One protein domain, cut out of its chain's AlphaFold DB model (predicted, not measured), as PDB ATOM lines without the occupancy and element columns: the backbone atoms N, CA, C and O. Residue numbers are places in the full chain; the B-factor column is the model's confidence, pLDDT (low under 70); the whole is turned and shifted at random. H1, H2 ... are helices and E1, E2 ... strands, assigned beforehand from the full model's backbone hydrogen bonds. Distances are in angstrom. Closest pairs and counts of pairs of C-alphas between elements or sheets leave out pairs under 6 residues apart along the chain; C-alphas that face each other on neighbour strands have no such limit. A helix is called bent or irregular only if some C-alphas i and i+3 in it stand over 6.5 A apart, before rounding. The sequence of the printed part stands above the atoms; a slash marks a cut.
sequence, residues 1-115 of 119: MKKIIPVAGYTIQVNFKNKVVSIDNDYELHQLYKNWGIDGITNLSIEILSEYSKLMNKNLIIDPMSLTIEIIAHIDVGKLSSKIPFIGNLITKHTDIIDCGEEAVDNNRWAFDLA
ATOM      1  N   MET A   1     108.640 143.687 121.773       91.88
ATOM      2  CA  MET A   1     108.868 145.144 121.757       91.88
ATOM      3  C   MET A   1     109.804 145.461 122.898       91.88
ATOM      4  O   MET A   1     109.477 145.116 124.021       91.88
ATOM      5  N   LYS A   2     110.964 146.063 122.622       95.06
ATOM      6  CA  LYS A   2     111.914 146.444 123.673       95.06
ATOM      7  C   LYS A   2     111.512 147.777 124.302       95.06
ATOM      8  O   LYS A   2     111.159 148.708 123.578       95.06
ATOM      9  N   LYS A   3     111.575 147.859 125.627       97.12
ATOM     10  CA  LYS A   3     111.356 149.067 126.425       97.12
ATOM     11  C   LYS A   3     112.355 149.109 127.574       97.12
ATOM     12  O   LYS A   3     112.918 148.088 127.956       97.12
ATOM     13  N   ILE A   4     112.535 150.308 128.107       97.00
ATOM     14  CA  ILE A   4     113.270 150.552 129.340       97.00
ATOM     15  C   ILE A   4     112.231 150.873 130.412       97.00
ATOM     16  O   ILE A   4     111.400 151.758 130.200       97.00
ATOM     17  N   ILE A   5     112.274 150.152 131.527       97.44
ATOM     18  CA  ILE A   5     111.393 150.346 132.677       97.44
ATOM     19  C   ILE A   5     112.194 151.056 133.778       97.44
ATOM     20  O   ILE A   5     113.153 150.474 134.292       97.44
ATOM     21  N   PRO A   6     111.867 152.317 134.119       96.50
ATOM     22  CA  PRO A   6     112.534 153.034 135.196       96.50
ATOM     23  C   PRO A   6     111.964 152.618 136.557       96.50
ATOM     24  O   PRO A   6     110.764 152.743 136.788       96.50
ATOM     25  N   VAL A   7     112.818 152.168 137.478       96.12
ATOM     26  CA  VAL A   7     112.408 151.756 138.832       96.12
ATOM     27  C   VAL A   7     113.468 152.173 139.837       96.12
ATOM     28  O   VAL A   7     114.632 151.812 139.699       96.12
ATOM     29  N   ALA A   8     113.071 152.933 140.860       93.44
ATOM     30  CA  ALA A   8     113.936 153.315 141.982       93.44
ATOM     31  C   ALA A   8     115.308 153.917 141.581       93.44
ATOM     32  O   ALA A   8     116.310 153.715 142.266       93.44
ATOM     33  N   GLY A   9     115.343 154.658 140.467       94.75
ATOM     34  CA  GLY A   9     116.556 155.279 139.923       94.75
ATOM     35  C   GLY A   9     117.376 154.404 138.966       94.75
ATOM     36  O   GLY A   9     118.369 154.897 138.443       94.75
ATOM     37  N   TYR A  10     116.955 153.164 138.707       97.38
ATOM     38  CA  TYR A  10     117.567 152.230 137.753       97.38
ATOM     39  C   TYR A  10     116.753 152.142 136.466       97.38
ATOM     40  O   TYR A  10     115.552 152.431 136.457       97.38
ATOM     41  N   THR A  11     117.396 151.708 135.386       96.88
ATOM     42  CA  THR A  11     116.751 151.522 134.080       96.88
ATOM     43  C   THR A  11     116.890 150.085 133.607       96.88
ATOM     44  O   THR A  11     117.972 149.676 133.204       96.88
ATOM     45  N   ILE A  12     115.789 149.332 133.617       98.06
ATOM     46  CA  ILE A  12     115.803 147.900 133.303       98.06
ATOM     47  C   ILE A  12     115.320 147.662 131.874       98.06
ATOM     48  O   ILE A  12     114.240 148.124 131.493       98.06
ATOM     49  N   GLN A  13     116.101 146.936 131.073       97.81
ATOM     50  CA  GLN A  13     115.717 146.590 129.706       97.81
ATOM     51  C   GLN A  13     114.800 145.361 129.688       97.81
ATOM     52  O   GLN A  13     115.140 144.296 130.201       97.81
ATOM     53  N   VAL A  14     113.629 145.514 129.061       97.88
ATOM     54  CA  VAL A  14     112.602 144.469 128.983       97.88
ATOM     55  C   VAL A  14     112.071 144.352 127.558       97.88
ATOM     56  O   VAL A  14     111.720 145.342 126.907       97.88
ATOM     57  N   ASN A  15     111.990 143.129 127.043       97.38
ATOM     58  CA  ASN A  15     111.388 142.813 125.757       97.38
ATOM     59  C   ASN A  15     110.042 142.107 125.939       97.38
ATOM     60  O   ASN A  15     109.968 140.958 126.359       97.38
ATOM     61  N   PHE A  16     108.979 142.783 125.530       96.19
ATOM     62  CA  PHE A  16     107.604 142.311 125.615       96.19
ATOM     63  C   PHE A  16     107.244 141.475 124.382       96.19
ATOM     64  O   PHE A  16     107.261 141.985 123.257       96.19
ATOM     65  N   LYS A  17     106.906 140.203 124.565       94.56
ATOM     66  CA  LYS A  17     106.470 139.279 123.506       94.56
ATOM     67  C   LYS A  17     105.075 138.750 123.839       94.56
ATOM     68  O   LYS A  17     104.560 138.951 124.931       94.56
ATOM     69  N   ASN A  18     104.431 138.074 122.893       92.62
ATOM     70  CA  ASN A  18     103.154 137.433 123.183       92.62
ATOM     71  C   ASN A  18     103.336 136.382 124.294       92.62
ATOM     72  O   ASN A  18     104.078 135.425 124.088       92.62
ATOM     73  N   LYS A  19     102.638 136.561 125.423       92.88
ATOM     74  CA  LYS A  19     102.626 135.676 126.605       92.88
ATOM     75  C   LYS A  19     103.953 135.548 127.364       92.88
ATOM     76  O   LYS A  19     104.073 134.664 128.205       92.88
ATOM     77  N   VAL A  20     104.942 136.390 127.058       94.00
ATOM     78  CA  VAL A  20     106.290 136.326 127.645       94.00
ATOM     79  C   VAL A  20     106.881 137.728 127.764       94.00
ATOM     80  O   VAL A  20     106.727 138.552 126.858       94.00
ATOM     81  N   VAL A  21     107.620 137.983 128.837       95.94
ATOM     82  CA  VAL A  21     108.548 139.113 128.964       95.94
ATOM     83  C   VAL A  21     109.965 138.580 129.129       95.94
ATOM     84  O   VAL A  21     110.188 137.636 129.872       95.94
ATOM     85  N   SER A  22     110.917 139.164 128.410       96.12
ATOM     86  CA  SER A  22     112.340 138.841 128.546       96.12
ATOM     87  C   SER A  22     113.044 140.019 129.209       96.12
ATOM     88  O   SER A  22     112.974 141.124 128.673       96.12
ATOM     89  N   ILE A  23     113.701 139.807 130.342       97.00
ATOM     90  CA  ILE A  23     114.408 140.839 131.109       97.00
ATOM     91  C   ILE A  23     115.907 140.611 130.942       97.00
ATOM     92  O   ILE A  23     116.371 139.476 131.057       97.00
ATOM     93  N   ASP A  24     116.662 141.670 130.667       96.19
ATOM     94  CA  ASP A  24     118.119 141.570 130.587       96.19
ATOM     95  C   ASP A  24     118.695 141.402 132.006       96.19
ATOM     96  O   ASP A  24     118.435 142.211 132.899       96.19
ATOM     97  N   ASN A  25     119.466 140.333 132.224       95.31
ATOM     98  CA  ASN A  25     120.103 140.024 133.504       95.31
ATOM     99  C   ASN A  25     121.449 140.745 133.623       95.31
ATOM    100  O   ASN A  25     122.520 140.138 133.583       95.31
ATOM    101  N   ASP A  26     121.386 142.071 133.665       95.06
ATOM    102  CA  ASP A  26     122.550 142.938 133.567       95.06
ATOM    103  C   ASP A  26     122.941 143.585 134.904       95.06
ATOM    104  O   ASP A  26     122.355 143.359 135.968       95.06
ATOM    105  N   TYR A  27     123.980 144.416 134.856       96.12
ATOM    106  CA  TYR A  27     124.480 145.121 136.029       96.12
ATOM    107  C   TYR A  27     123.408 145.980 136.719       96.12
ATOM    108  O   TYR A  27     123.375 146.012 137.950       96.12
ATOM    109  N   GLU A  28     122.532 146.650 135.964       97.25
ATOM    110  CA  GLU A  28     121.487 147.526 136.510       97.25
ATOM    111  C   GLU A  28     120.455 146.718 137.299       97.25
ATOM    112  O   GLU A  28     120.128 147.081 138.433       97.25
ATOM    113  N   LEU A  29     120.011 145.576 136.761       97.50
ATOM    114  CA  LEU A  29     119.102 144.670 137.468       97.50
ATOM    115  C   LEU A  29     119.723 144.154 138.776       97.50
ATOM    116  O   LEU A  29     119.082 144.165 139.833       97.50
ATOM    117  N   HIS A  30     120.998 143.763 138.730       96.50
ATOM    118  CA  HIS A  30     121.733 143.337 139.918       96.50
ATOM    119  C   HIS A  30     121.896 144.473 140.949       96.50
ATOM    120  O   HIS A  30     121.807 144.213 142.152       96.50
ATOM    121  N   GLN A  31     122.109 145.727 140.527       97.81
ATOM    122  CA  GLN A  31     122.176 146.868 141.453       97.81
ATOM    123  C   GLN A  31     120.818 147.194 142.075       97.81
ATOM    124  O   GLN A  31     120.761 147.461 143.279       97.81
ATOM    125  N   LEU A  32     119.731 147.122 141.302       98.06
ATOM    126  CA  LEU A  32     118.376 147.264 141.826       98.06
ATOM    127  C   LEU A  32     118.134 146.239 142.941       98.06
ATOM    128  O   LEU A  32     117.773 146.624 144.054       98.06
ATOM    129  N   TYR A  33     118.420 144.956 142.688       96.50
ATOM    130  CA  TYR A  33     118.266 143.910 143.703       96.50
ATOM    131  C   TYR A  33     119.164 144.136 144.924       96.50
ATOM    132  O   TYR A  33     118.725 143.993 146.063       96.50
ATOM    133  N   LYS A  34     120.426 144.514 144.711       96.44
ATOM    134  CA  LYS A  34     121.378 144.748 145.802       96.44
ATOM    135  C   LYS A  34     120.934 145.883 146.730       96.44
ATOM    136  O   LYS A  34     121.109 145.767 147.940       96.44
ATOM    137  N   ASN A  35     120.386 146.961 146.171       97.31
ATOM    138  CA  ASN A  35     120.084 148.182 146.919       97.31
ATOM    139  C   ASN A  35     118.645 148.231 147.451       97.31
ATOM    140  O   ASN A  35     118.406 148.867 148.474       97.31
ATOM    141  N   TRP A  36     117.707 147.539 146.796       97.06
ATOM    142  CA  TRP A  36     116.278 147.565 147.137       97.06
ATOM    143  C   TRP A  36     115.678 146.187 147.446       97.06
ATOM    144  O   TRP A  36     114.518 146.097 147.840       97.06
ATOM    145  N   GLY A  37     116.446 145.105 147.304       94.19
ATOM    146  CA  GLY A  37     116.025 143.757 147.674       94.19
ATOM    147  C   GLY A  37     114.778 143.278 146.932       94.19
ATOM    148  O   GLY A  37     114.602 143.533 145.741       94.19
ATOM    149  N   ILE A  38     113.921 142.551 147.653       93.31
ATOM    150  CA  ILE A  38     112.667 142.004 147.118       93.31
ATOM    151  C   ILE A  38     111.717 143.135 146.712       93.31
ATOM    152  O   ILE A  38     111.135 143.056 145.639       93.31
ATOM    153  N   ASP A  39     111.615 144.206 147.500       95.56
ATOM    154  CA  ASP A  39     110.697 145.319 147.222       95.56
ATOM    155  C   ASP A  39     111.024 146.011 145.893       95.56
ATOM    156  O   ASP A  39     110.125 146.322 145.110       95.56
ATOM    157  N   GLY A  40     112.315 146.202 145.596       97.12
ATOM    158  CA  GLY A  40     112.760 146.753 144.314       97.12
ATOM    159  C   GLY A  40     112.352 145.889 143.123       97.12
ATOM    160  O   GLY A  40     111.855 146.409 142.124       97.12
ATOM    161  N   ILE A  41     112.514 144.569 143.248       97.44
ATOM    162  CA  ILE A  41     112.130 143.627 142.192       97.44
ATOM    163  C   ILE A  41     110.607 143.499 142.085       97.44
ATOM    164  O   ILE A  41     110.093 143.448 140.977       97.44
ATOM    165  N   THR A  42     109.863 143.551 143.189       97.12
ATOM    166  CA  THR A  42     108.392 143.564 143.164       97.12
ATOM    167  C   THR A  42     107.839 144.802 142.478       97.12
ATOM    168  O   THR A  42     106.941 144.687 141.646       97.12
ATOM    169  N   ASN A  43     108.406 145.977 142.750       97.81
ATOM    170  CA  ASN A  43     108.029 147.192 142.033       97.81
ATOM    171  C   ASN A  43     108.334 147.073 140.534       97.81
ATOM    172  O   ASN A  43     107.496 147.435 139.712       97.81
ATOM    173  N   LEU A  44     109.484 146.494 140.168       98.25
ATOM    174  CA  LEU A  44     109.802 146.188 138.773       98.25
ATOM    175  C   LEU A  44     108.782 145.232 138.141       98.25
ATOM    176  O   LEU A  44     108.295 145.518 137.051       98.25
ATOM    177  N   SER A  45     108.418 144.142 138.817       97.94
ATOM    178  CA  SER A  45     107.407 143.188 138.350       97.94
ATOM    179  C   SER A  45     106.066 143.873 138.077       97.94
ATOM    180  O   SER A  45     105.477 143.682 137.014       97.94
ATOM    181  N   ILE A  46     105.597 144.719 138.998       97.69
ATOM    182  CA  ILE A  46     104.341 145.470 138.844       97.69
ATOM    183  C   ILE A  46     104.404 146.404 137.629       97.69
ATOM    184  O   ILE A  46     103.475 146.419 136.817       97.69
ATOM    185  N   GLU A  47     105.501 147.150 137.464       98.00
ATOM    186  CA  GLU A  47     105.681 148.052 136.322       98.00
ATOM    187  C   GLU A  47     105.756 147.293 134.991       98.00
ATOM    188  O   GLU A  47     105.135 147.703 134.009       98.00
ATOM    189  N   ILE A  48     106.435 146.141 134.955       98.00
ATOM    190  CA  ILE A  48     106.469 145.264 133.780       98.00
ATOM    191  C   ILE A  48     105.055 144.802 133.415       98.00
ATOM    192  O   ILE A  48     104.668 144.892 132.251       98.00
ATOM    193  N   LEU A  49     104.255 144.338 134.376       97.19
ATOM    194  CA  LEU A  49     102.898 143.854 134.099       97.19
ATOM    195  C   LEU A  49     101.957 144.977 133.653       97.19
ATOM    196  O   LEU A  49     101.169 144.793 132.720       97.19
ATOM    197  N   SER A  50     102.085 146.155 134.264       97.19
ATOM    198  CA  SER A  50     101.382 147.373 133.856       97.19
ATOM    199  C   SER A  50     101.722 147.756 132.414       97.19
ATOM    200  O   SER A  50     100.827 147.969 131.591       97.19
ATOM    201  N   GLU A  51     103.011 147.785 132.066       97.62
ATOM    202  CA  GLU A  51     103.464 148.133 130.720       97.62
ATOM    203  C   GLU A  51     103.079 147.062 129.691       97.62
ATOM    204  O   GLU A  51     102.631 147.399 128.594       97.62
ATOM    205  N   TYR A  52     103.147 145.776 130.051       97.31
ATOM    206  CA  TYR A  52     102.658 144.689 129.204       97.31
ATOM    207  C   TYR A  52     101.180 144.892 128.862       97.31
ATOM    208  O   TYR A  52     100.810 144.809 127.690       97.31
ATOM    209  N   SER A  53     100.347 145.204 129.863       96.31
ATOM    210  CA  SER A  53      98.908 145.420 129.675       96.31
ATOM    211  C   SER A  53      98.618 146.543 128.680       96.31
ATOM    212  O   SER A  53      97.849 146.352 127.735       96.31
ATOM    213  N   LYS A  54      99.321 147.677 128.810       96.44
ATOM    214  CA  LYS A  54      99.212 148.813 127.878       96.44
ATOM    215  C   LYS A  54      99.655 148.448 126.462       96.44
ATOM    216  O   LYS A  54      99.000 148.819 125.492       96.44
ATOM    217  N   LEU A  55     100.773 147.735 126.339       95.44
ATOM    218  CA  LEU A  55     101.399 147.411 125.058       95.44
ATOM    219  C   LEU A  55     100.659 146.322 124.277       95.44
ATOM    220  O   LEU A  55     100.626 146.359 123.049       95.44
ATOM    221  N   MET A  56     100.102 145.341 124.982       93.00
ATOM    222  CA  MET A  56      99.473 144.160 124.388       93.00
ATOM    223  C   MET A  56      97.943 144.239 124.392       93.00
ATOM    224  O   MET A  56      97.296 143.363 123.816       93.00
ATOM    225  N   ASN A  57      97.368 145.263 125.038       94.06
ATOM    226  CA  ASN A  57      95.932 145.415 125.289       94.06
ATOM    227  C   ASN A  57      95.308 144.173 125.962       94.06
ATOM    228  O   ASN A  57      94.182 143.774 125.661       94.06
ATOM    229  N   LYS A  58      96.090 143.514 126.823       93.25
ATOM    230  CA  LYS A  58      95.719 142.333 127.613       93.25
ATOM    231  C   LYS A  58      96.729 142.127 128.732       93.25
ATOM    232  O   LYS A  58      97.908 142.422 128.557       93.25
ATOM    233  N   ASN A  59      96.294 141.535 129.834       93.56
ATOM    234  CA  ASN A  59      97.198 141.197 130.928       93.56
ATOM    235  C   ASN A  59      98.064 139.986 130.562       93.56
ATOM    236  O   ASN A  59      97.610 139.077 129.864       93.56
ATOM    237  N   LEU A  60      99.305 139.984 131.046       93.12
ATOM    238  CA  LEU A  60     100.097 138.765 131.140       93.12
ATOM    239  C   LEU A  60      99.542 137.959 132.317       93.12
ATOM    240  O   LEU A  60      99.366 138.514 133.402       93.12
ATOM    241  N   ILE A  61      99.212 136.688 132.099       92.50
ATOM    242  CA  ILE A  61      98.627 135.838 133.145       92.50
ATOM    243  C   ILE A  61      99.755 135.309 134.035       92.50
ATOM    244  O   ILE A  61     100.260 134.207 133.833       92.50
ATOM    245  N   ILE A  62     100.181 136.147 134.973       90.88
ATOM    246  CA  ILE A  62     101.223 135.867 135.959       90.88
ATOM    247  C   ILE A  62     101.001 136.775 137.172       90.88
ATOM    248  O   ILE A  62     100.663 137.953 137.027       90.88
ATOM    249  N   ASP A  63     101.171 136.227 138.369       91.88
ATOM    250  CA  ASP A  63     101.111 137.012 139.598       91.88
ATOM    251  C   ASP A  63     102.404 137.847 139.777       91.88
ATOM    252  O   ASP A  63     103.498 137.343 139.496       91.88
ATOM    253  N   PRO A  64     102.327 139.113 140.240       93.44
ATOM    254  CA  PRO A  64     103.508 139.956 140.416       93.44
ATOM    255  C   PRO A  64     104.584 139.347 141.323       93.44
ATOM    256  O   PRO A  64     105.765 139.502 141.027       93.44
ATOM    257  N   MET A  65     104.206 138.646 142.397       92.69
ATOM    258  CA  MET A  65     105.165 138.001 143.298       92.69
ATOM    259  C   MET A  65     105.808 136.778 142.644       92.69
ATOM    260  O   MET A  65     106.995 136.515 142.835       92.69
ATOM    261  N   SER A  66     105.053 136.064 141.814       90.94
ATOM    262  CA  SER A  66     105.586 134.939 141.041       90.94
ATOM    263  C   SER A  66     106.631 135.407 140.025       90.94
ATOM    264  O   SER A  66     107.703 134.810 139.920       90.94
ATOM    265  N   LEU A  67     106.378 136.539 139.354       94.50
ATOM    266  CA  LEU A  67     107.369 137.208 138.504       94.50
ATOM    267  C   LEU A  67     108.593 137.671 139.312       94.50
ATOM    268  O   LEU A  67     109.730 137.456 138.896       94.50
ATOM    269  N   THR A  68     108.377 138.252 140.496       94.94
ATOM    270  CA  THR A  68     109.463 138.677 141.393       94.94
ATOM    271  C   THR A  68     110.386 137.525 141.748       94.94
ATOM    272  O   THR A  68     111.609 137.665 141.692       94.94
ATOM    273  N   ILE A  69     109.816 136.386 142.129       91.50
ATOM    274  CA  ILE A  69     110.597 135.224 142.535       91.50
ATOM    275  C   ILE A  69     111.414 134.686 141.385       91.50
ATOM    276  O   ILE A  69     112.583 134.390 141.591       91.50
ATOM    277  N   GLU A  70     110.830 134.573 140.200       92.06
ATOM    278  CA  GLU A  70     111.554 134.118 139.021       92.06
ATOM    279  C   GLU A  70     112.759 135.019 138.726       92.06
ATOM    280  O   GLU A  70     113.876 134.525 138.580       92.06
ATOM    281  N   ILE A  71     112.572 136.343 138.757       93.81
ATOM    282  CA  ILE A  71     113.666 137.304 138.572       93.81
ATOM    283  C   ILE A  71     114.759 137.095 139.631       93.81
ATOM    284  O   ILE A  71     115.933 136.938 139.294       93.81
ATOM    285  N   ILE A  72     114.395 137.046 140.919       93.00
ATOM    286  CA  ILE A  72     115.372 136.864 142.006       93.00
ATOM    287  C   ILE A  72     116.063 135.509 141.901       93.00
ATOM    288  O   ILE A  72     117.260 135.417 142.161       93.00
ATOM    289  N   ALA A  73     115.338 134.462 141.519       89.44
ATOM    290  CA  ALA A  73     115.887 133.130 141.375       89.44
ATOM    291  C   ALA A  73     116.987 133.108 140.304       89.44
ATOM    292  O   ALA A  73     117.974 132.412 140.496       89.44
ATOM    293  N   HIS A  74     116.883 133.908 139.238       90.19
ATOM    294  CA  HIS A  74     117.941 134.044 138.232       90.19
ATOM    295  C   HIS A  74     119.098 134.979 138.644       90.19
ATOM    296  O   HIS A  74     120.242 134.743 138.239       90.19
ATOM    297  N   ILE A  75     118.835 136.002 139.464       91.25
ATOM    298  CA  ILE A  75     119.857 136.931 139.992       91.25
ATOM    299  C   ILE A  75     120.704 136.266 141.092       91.25
ATOM    300  O   ILE A  75     121.930 136.379 141.098       91.25
ATOM    301  N   ASP A  76     120.050 135.595 142.043       87.69
ATOM    302  CA  ASP A  76     120.641 135.042 143.264       87.69
ATOM    303  C   ASP A  76     119.972 133.706 143.645       87.69
ATOM    304  O   ASP A  76     119.261 133.573 144.652       87.69
ATOM    305  N   VAL A  77     120.235 132.686 142.817       84.44
ATOM    306  CA  VAL A  77     119.803 131.293 143.044       84.44
ATOM    307  C   VAL A  77     120.197 130.831 144.449       84.44
ATOM    308  O   VAL A  77     119.424 130.151 145.118       84.44
ATOM    309  N   GLY A  78     121.395 131.192 144.921       80.25
ATOM    310  CA  GLY A  78     121.931 130.769 146.217       80.25
ATOM    311  C   GLY A  78     121.059 131.228 147.384       80.25
ATOM    312  O   GLY A  78     120.651 130.426 148.227       80.25
ATOM    313  N   LYS A  79     120.700 132.512 147.407       80.19
ATOM    314  CA  LYS A  79     119.830 133.058 148.448       80.19
ATOM    315  C   LYS A  79     118.426 132.478 148.390       80.19
ATOM    316  O   LYS A  79     117.873 132.172 149.447       80.19
ATOM    317  N   LEU A  80     117.854 132.281 147.202       81.44
ATOM    318  CA  LEU A  80     116.500 131.736 147.108       81.44
ATOM    319  C   LEU A  80     116.459 130.237 147.436       81.44
ATOM    320  O   LEU A  80     115.623 129.812 148.226       81.44
ATOM    321  N   SER A  81     117.415 129.456 146.929       82.06
ATOM    322  CA  SER A  81     117.545 128.019 147.207       82.06
ATOM    323  C   SER A  81     117.793 127.709 148.688       82.06
ATOM    324  O   SER A  81     117.322 126.688 149.179       82.06
ATOM    325  N   SER A  82     118.441 128.610 149.438       82.50
ATOM    326  CA  SER A  82     118.588 128.467 150.895       82.50
ATOM    327  C   SER A  82     117.258 128.533 151.662       82.50
ATOM    328  O   SER A  82     117.127 127.916 152.717       82.50
ATOM    329  N   LYS A  83     116.264 129.259 151.131       82.31
ATOM    330  CA  LYS A  83     114.916 129.370 151.711       82.31
ATOM    331  C   LYS A  83     113.942 128.362 151.108       82.31
ATOM    332  O   LYS A  83     113.087 127.835 151.812       82.31
ATOM    333  N   ILE A  84     114.072 128.113 149.808       83.44
ATOM    334  CA  ILE A  84     113.158 127.316 148.992       83.44
ATOM    335  C   ILE A  84     113.996 126.318 148.168       83.44
ATOM    336  O   ILE A  84     114.288 126.565 146.994       83.44
ATOM    337  N   PRO A  85     114.410 125.180 148.760       81.88
ATOM    338  CA  PRO A  85     115.395 124.279 148.153       81.88
ATOM    339  C   PRO A  85     115.014 123.734 146.774       81.88
ATOM    340  O   PRO A  85     115.890 123.503 145.942       81.88
ATOM    341  N   PHE A  86     113.718 123.559 146.491       82.88
ATOM    342  CA  PHE A  86     113.272 123.041 145.197       82.88
ATOM    343  C   PHE A  86     113.563 124.003 144.031       82.88
ATOM    344  O   PHE A  86     113.795 123.532 142.921       82.88
ATOM    345  N   ILE A  87     113.635 125.320 144.275       82.12
ATOM    346  CA  ILE A  87     113.973 126.313 143.241       82.12
ATOM    347  C   ILE A  87     115.423 126.156 142.777       82.12
ATOM    348  O   ILE A  87     115.705 126.266 141.585       82.12
ATOM    349  N   GLY A  88     116.339 125.823 143.692       78.75
ATOM    350  CA  GLY A  88     117.749 125.608 143.353       78.75
ATOM    351  C   GLY A  88     117.973 124.460 142.364       78.75
ATOM    352  O   GLY A  88     118.926 124.492 141.595       78.75
ATOM    353  N   ASN A  89     117.076 123.471 142.338       78.00
ATOM    354  CA  ASN A  89     117.143 122.361 141.386       78.00
ATOM    355  C   ASN A  89     116.527 122.702 140.021       78.00
ATOM    356  O   ASN A  89     116.848 122.053 139.027       78.00
ATOM    357  N   LEU A  90     115.633 123.694 139.972       76.62
ATOM    358  CA  LEU A  90     114.971 124.138 138.744       76.62
ATOM    359  C   LEU A  90     115.853 125.106 137.957       76.62
ATOM    360  O   LEU A  90     115.946 125.004 136.733       76.62
ATOM    361  N   ILE A  91     116.547 126.006 138.656       76.62
ATOM    362  CA  ILE A  91     117.461 126.956 138.023       76.62
ATOM    363  C   ILE A  91     118.870 126.388 138.029       76.62
ATOM    364  O   ILE A  91     119.611 126.466 139.004       76.62
ATOM    365  N   THR A  92     119.240 125.807 136.893       62.56
ATOM    366  CA  THR A  92     120.521 125.111 136.735       62.56
ATOM    367  C   THR A  92     121.622 125.983 136.129       62.56
ATOM    368  O   THR A  92     122.778 125.559 136.110       62.56
ATOM    369  N   LYS A  93     121.304 127.184 135.616       66.50
ATOM    370  CA  LYS A  93     122.263 128.064 134.924       66.50
ATOM    371  C   LYS A  93     121.954 129.545 135.128       66.50
ATOM    372  O   LYS A  93     120.798 129.950 135.053       66.50
ATOM    373  N   HIS A  94     123.009 130.347 135.277       70.38
ATOM    374  CA  HIS A  94     122.932 131.782 135.026       70.38
ATOM    375  C   HIS A  94     122.661 132.020 133.540       70.38
ATOM    376  O   HIS A  94     123.265 131.375 132.679       70.38
ATOM    377  N   THR A  95     121.743 132.932 133.255       82.19
ATOM    378  CA  THR A  95     121.365 133.330 131.903       82.19
ATOM    379  C   THR A  95     121.489 134.841 131.781       82.19
ATOM    380  O   THR A  95     121.189 135.560 132.732       82.19
ATOM    381  N   ASP A  96     121.912 135.322 130.612       89.12
ATOM    382  CA  ASP A  96     121.979 136.764 130.320       89.12
ATOM    383  C   ASP A  96     120.582 137.381 130.144       89.12
ATOM    384  O   ASP A  96     120.414 138.596 130.175       89.12
ATOM    385  N   ILE A  97     119.572 136.535 129.930       91.38
ATOM    386  CA  ILE A  97     118.175 136.912 129.739       91.38
ATOM    387  C   ILE A  97     117.314 136.028 130.640       91.38
ATOM    388  O   ILE A  97     117.501 134.809 130.690       91.38
ATOM    389  N   ILE A  98     116.367 136.650 131.332       92.12
ATOM    390  CA  ILE A  98     115.353 135.993 132.156       92.12
ATOM    391  C   ILE A  98     114.046 136.029 131.367       92.12
ATOM    392  O   ILE A  98     113.503 137.105 131.122       92.12
ATOM    393  N   ASP A  99     113.572 134.870 130.918       90.62
ATOM    394  CA  ASP A  99     112.322 134.748 130.168       90.62
ATOM    395  C   ASP A  99     111.183 134.346 131.106       90.62
ATOM    396  O   ASP A  99     111.121 133.199 131.529       90.62
ATOM    397  N   CYS A 100     110.261 135.270 131.370       90.19
ATOM    398  CA  CYS A 100     109.105 135.059 132.236       90.19
ATOM    399  C   CYS A 100     107.830 134.927 131.394       90.19
ATOM    400  O   CYS A 100     107.402 135.888 130.743       90.19
ATOM    401  N   GLY A 101     107.222 133.742 131.380       87.19
ATOM    402  CA  GLY A 101     106.070 133.413 130.537       87.19
ATOM    403  C   GLY A 101     104.848 132.910 131.300       87.19
ATOM    404  O   GLY A 101     104.944 132.429 132.419       87.19
ATOM    405  N   GLU A 102     103.673 132.976 130.673       88.00
ATOM    406  CA  GLU A 102     102.476 132.281 131.183       88.00
ATOM    407  C   GLU A 102     102.738 130.767 131.309       88.00
ATOM    408  O   GLU A 102     103.541 130.229 130.552       88.00
ATOM    409  N   GLU A 103     102.006 130.053 132.171       81.19
ATOM    410  CA  GLU A 103     102.139 128.591 132.376       81.19
ATOM    411  C   GLU A 103     102.110 127.780 131.064       81.19
ATOM    412  O   GLU A 103     102.819 126.792 130.904       81.19
ATOM    413  N   ALA A 104     101.341 128.239 130.071       77.62
ATOM    414  CA  ALA A 104     101.268 127.605 128.753       77.62
ATOM    415  C   ALA A 104     102.566 127.707 127.920       77.62
ATOM    416  O   ALA A 104     102.659 127.092 126.858       77.62
ATOM    417  N   VAL A 105     103.519 128.541 128.341       76.56
ATOM    418  CA  VAL A 105     104.793 128.814 127.659       76.56
ATOM    419  C   VAL A 105     105.986 128.511 128.569       76.56
ATOM    420  O   VAL A 105     107.014 128.050 128.077       76.56
ATOM    421  N   ASP A 106     105.845 128.725 129.876       79.75
ATOM    422  CA  ASP A 106     106.852 128.416 130.885       79.75
ATOM    423  C   ASP A 106     106.423 127.230 131.763       79.75
ATOM    424  O   ASP A 106     105.611 127.351 132.682       79.75
ATOM    425  N   ASN A 107     107.034 126.072 131.502       75.75
ATOM    426  CA  ASN A 107     106.757 124.822 132.213       75.75
ATOM    427  C   ASN A 107     107.172 124.848 133.695       75.75
ATOM    428  O   ASN A 107     106.749 123.975 134.453       75.75
ATOM    429  N   ASN A 108     108.006 125.804 134.114       81.12
ATOM    430  CA  ASN A 108     108.439 125.941 135.504       81.12
ATOM    431  C   ASN A 108     107.574 126.937 136.292       81.12
ATOM    432  O   ASN A 108     107.785 127.090 137.495       81.12
ATOM    433  N   ARG A 109     106.571 127.561 135.652       84.38
ATOM    434  CA  ARG A 109     105.701 128.581 136.258       84.38
ATOM    435  C   ARG A 109     105.100 128.148 137.593       84.38
ATOM    436  O   ARG A 109     105.196 128.885 138.569       84.38
ATOM    437  N   TRP A 110     104.590 126.917 137.663       80.31
ATOM    438  CA  TRP A 110     103.995 126.343 138.878       80.31
ATOM    439  C   TRP A 110     104.926 126.408 140.098       80.31
ATOM    440  O   TRP A 110     104.464 126.534 141.231       80.31
ATOM    441  N   ALA A 111     106.241 126.308 139.886       81.12
ATOM    442  CA  ALA A 111     107.217 126.315 140.962       81.12
ATOM    443  C   ALA A 111     107.421 127.724 141.521       81.12
ATOM    444  O   ALA A 111     107.547 127.891 142.734       81.12
ATOM    445  N   PHE A 112     107.420 128.733 140.650       83.12
ATOM    446  CA  PHE A 112     107.500 130.136 141.050       83.12
ATOM    447  C   PHE A 112     106.212 130.590 141.741       83.12
ATOM    448  O   PHE A 112     106.287 131.226 142.790       83.12
ATOM    449  N   ASP A 113     105.054 130.161 141.237       81.31
ATOM    450  CA  ASP A 113     103.754 130.425 141.863       81.31
ATOM    451  C   ASP A 113     103.655 129.773 143.255       81.31
ATOM    452  O   ASP A 113     103.178 130.379 144.215       81.31
ATOM    453  N   LEU A 114     104.164 128.545 143.411       82.12
ATOM    454  CA  LEU A 114     104.235 127.890 144.719       82.12
ATOM    455  C   LEU A 114     105.172 128.646 145.668       82.12
ATOM    456  O   LEU A 114     104.828 128.862 146.832       82.12
ATOM    457  N   ALA A 115     106.341 129.053 145.169       81.31
ATOM    458  CA  ALA A 115     107.336 129.798 145.926       81.31
ATOM    459  C   ALA A 115     106.830 131.182 146.373       81.31
ATOM    460  O   ALA A 115     107.251 131.652 147.428       81.31
TER     461      ALA A 115
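This is residues 1 to 115 of the 119 residues of an uncharacterized protein of Clostridium botulinum (UniProt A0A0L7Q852). A strongly twisted sheet of four antiparallel strands has helices packed over one face: the long arm H1b of the bent helix H1 slants over E2, and H2 runs along E4. The shorter arm H1a crosses E2, while three short helices, the hairpin of H3 and H4 and the last helix H5, gather beyond H2, away from E1. The 115 printed residues hold five named helices and four named strands, in the order E1 E2 E3 H1 H2 H3 H4 E4 H5, and the sheet's order is E1 E2 E3 E4. The class is mixed, helices and strands; the whole is compact, with a radius of gyration of the C-alphas of 13.0 A and spans of 37 by 33 by 22 A.

E1, residues 2 to 7, E2, residues 10 to 17, and E3, residues 20 to 24, form a meander, each strand the antiparallel neighbour of the one before. E1 and E2 are a hairpin, with N 5 and O 12 at 2.8 A, and so are E2 and E3, with N 15 and O 22 at 2.8 A. H1, residues 27 to 56, was assigned as one helix by its hydrogen bonds but is bent: C-alphas 35 and 38 are 9.7 A apart. Its arms H1a, residues 27 to 35, and H1b, residues 38 to 56, touch only at the corner, at a steep tilt of 48 degrees. H1a is on the sheet; its closest C-alphas to E2 are Leu 29 and Ile 12, 6.2 A. H1b lies over E2 at a height over the sheet of 7.7 A, slantwise at 42 degrees on the local plane. H2, residues 64 to 75, touches H1b at a steep tilt of 63 degrees, closest at the C-alphas of Thr 68 and Thr 42, 5.3 A. H3, residues 77 to 83, and H4, residues 85 to 90, are a helical hairpin, closest at the C-alphas of Ser 81 and Gly 88, 4.6 A. E4, residues 97 to 101, is an edge strand antiparallel to E3, with N 23 and O 98 at 2.8 A. H2 lies over E4 on the same face as H1b. H5, residues 109 to 115, touches H2 about perpendicular, at 88 degrees, closest at the C-alphas of Asp 113 and Ser 66, 4.9 A. Every O i to N i+4 pair is within hydrogen-bond range in H1a, H1b, H2 and H5; in H3 it is 2 of 3, in H4 1 of 2.

E1 begins at C-alpha 2 (111.914, 146.444, 123.673) and is 16.1 A long, E2 22.2 A. H1b runs 26.4 A to C-alpha 56 (99.473, 144.160, 124.388), and H2 16.6 A. H5 ends at C-alpha 115 (107.336, 129.798, 145.926).

The C-alphas farthest apart, of Asn 57 and Ser 82, are 38.2 A apart. The printed part has no cut and no long link. The mean pLDDT of the printed part is 90.5; residues 92 to 93 are under 70.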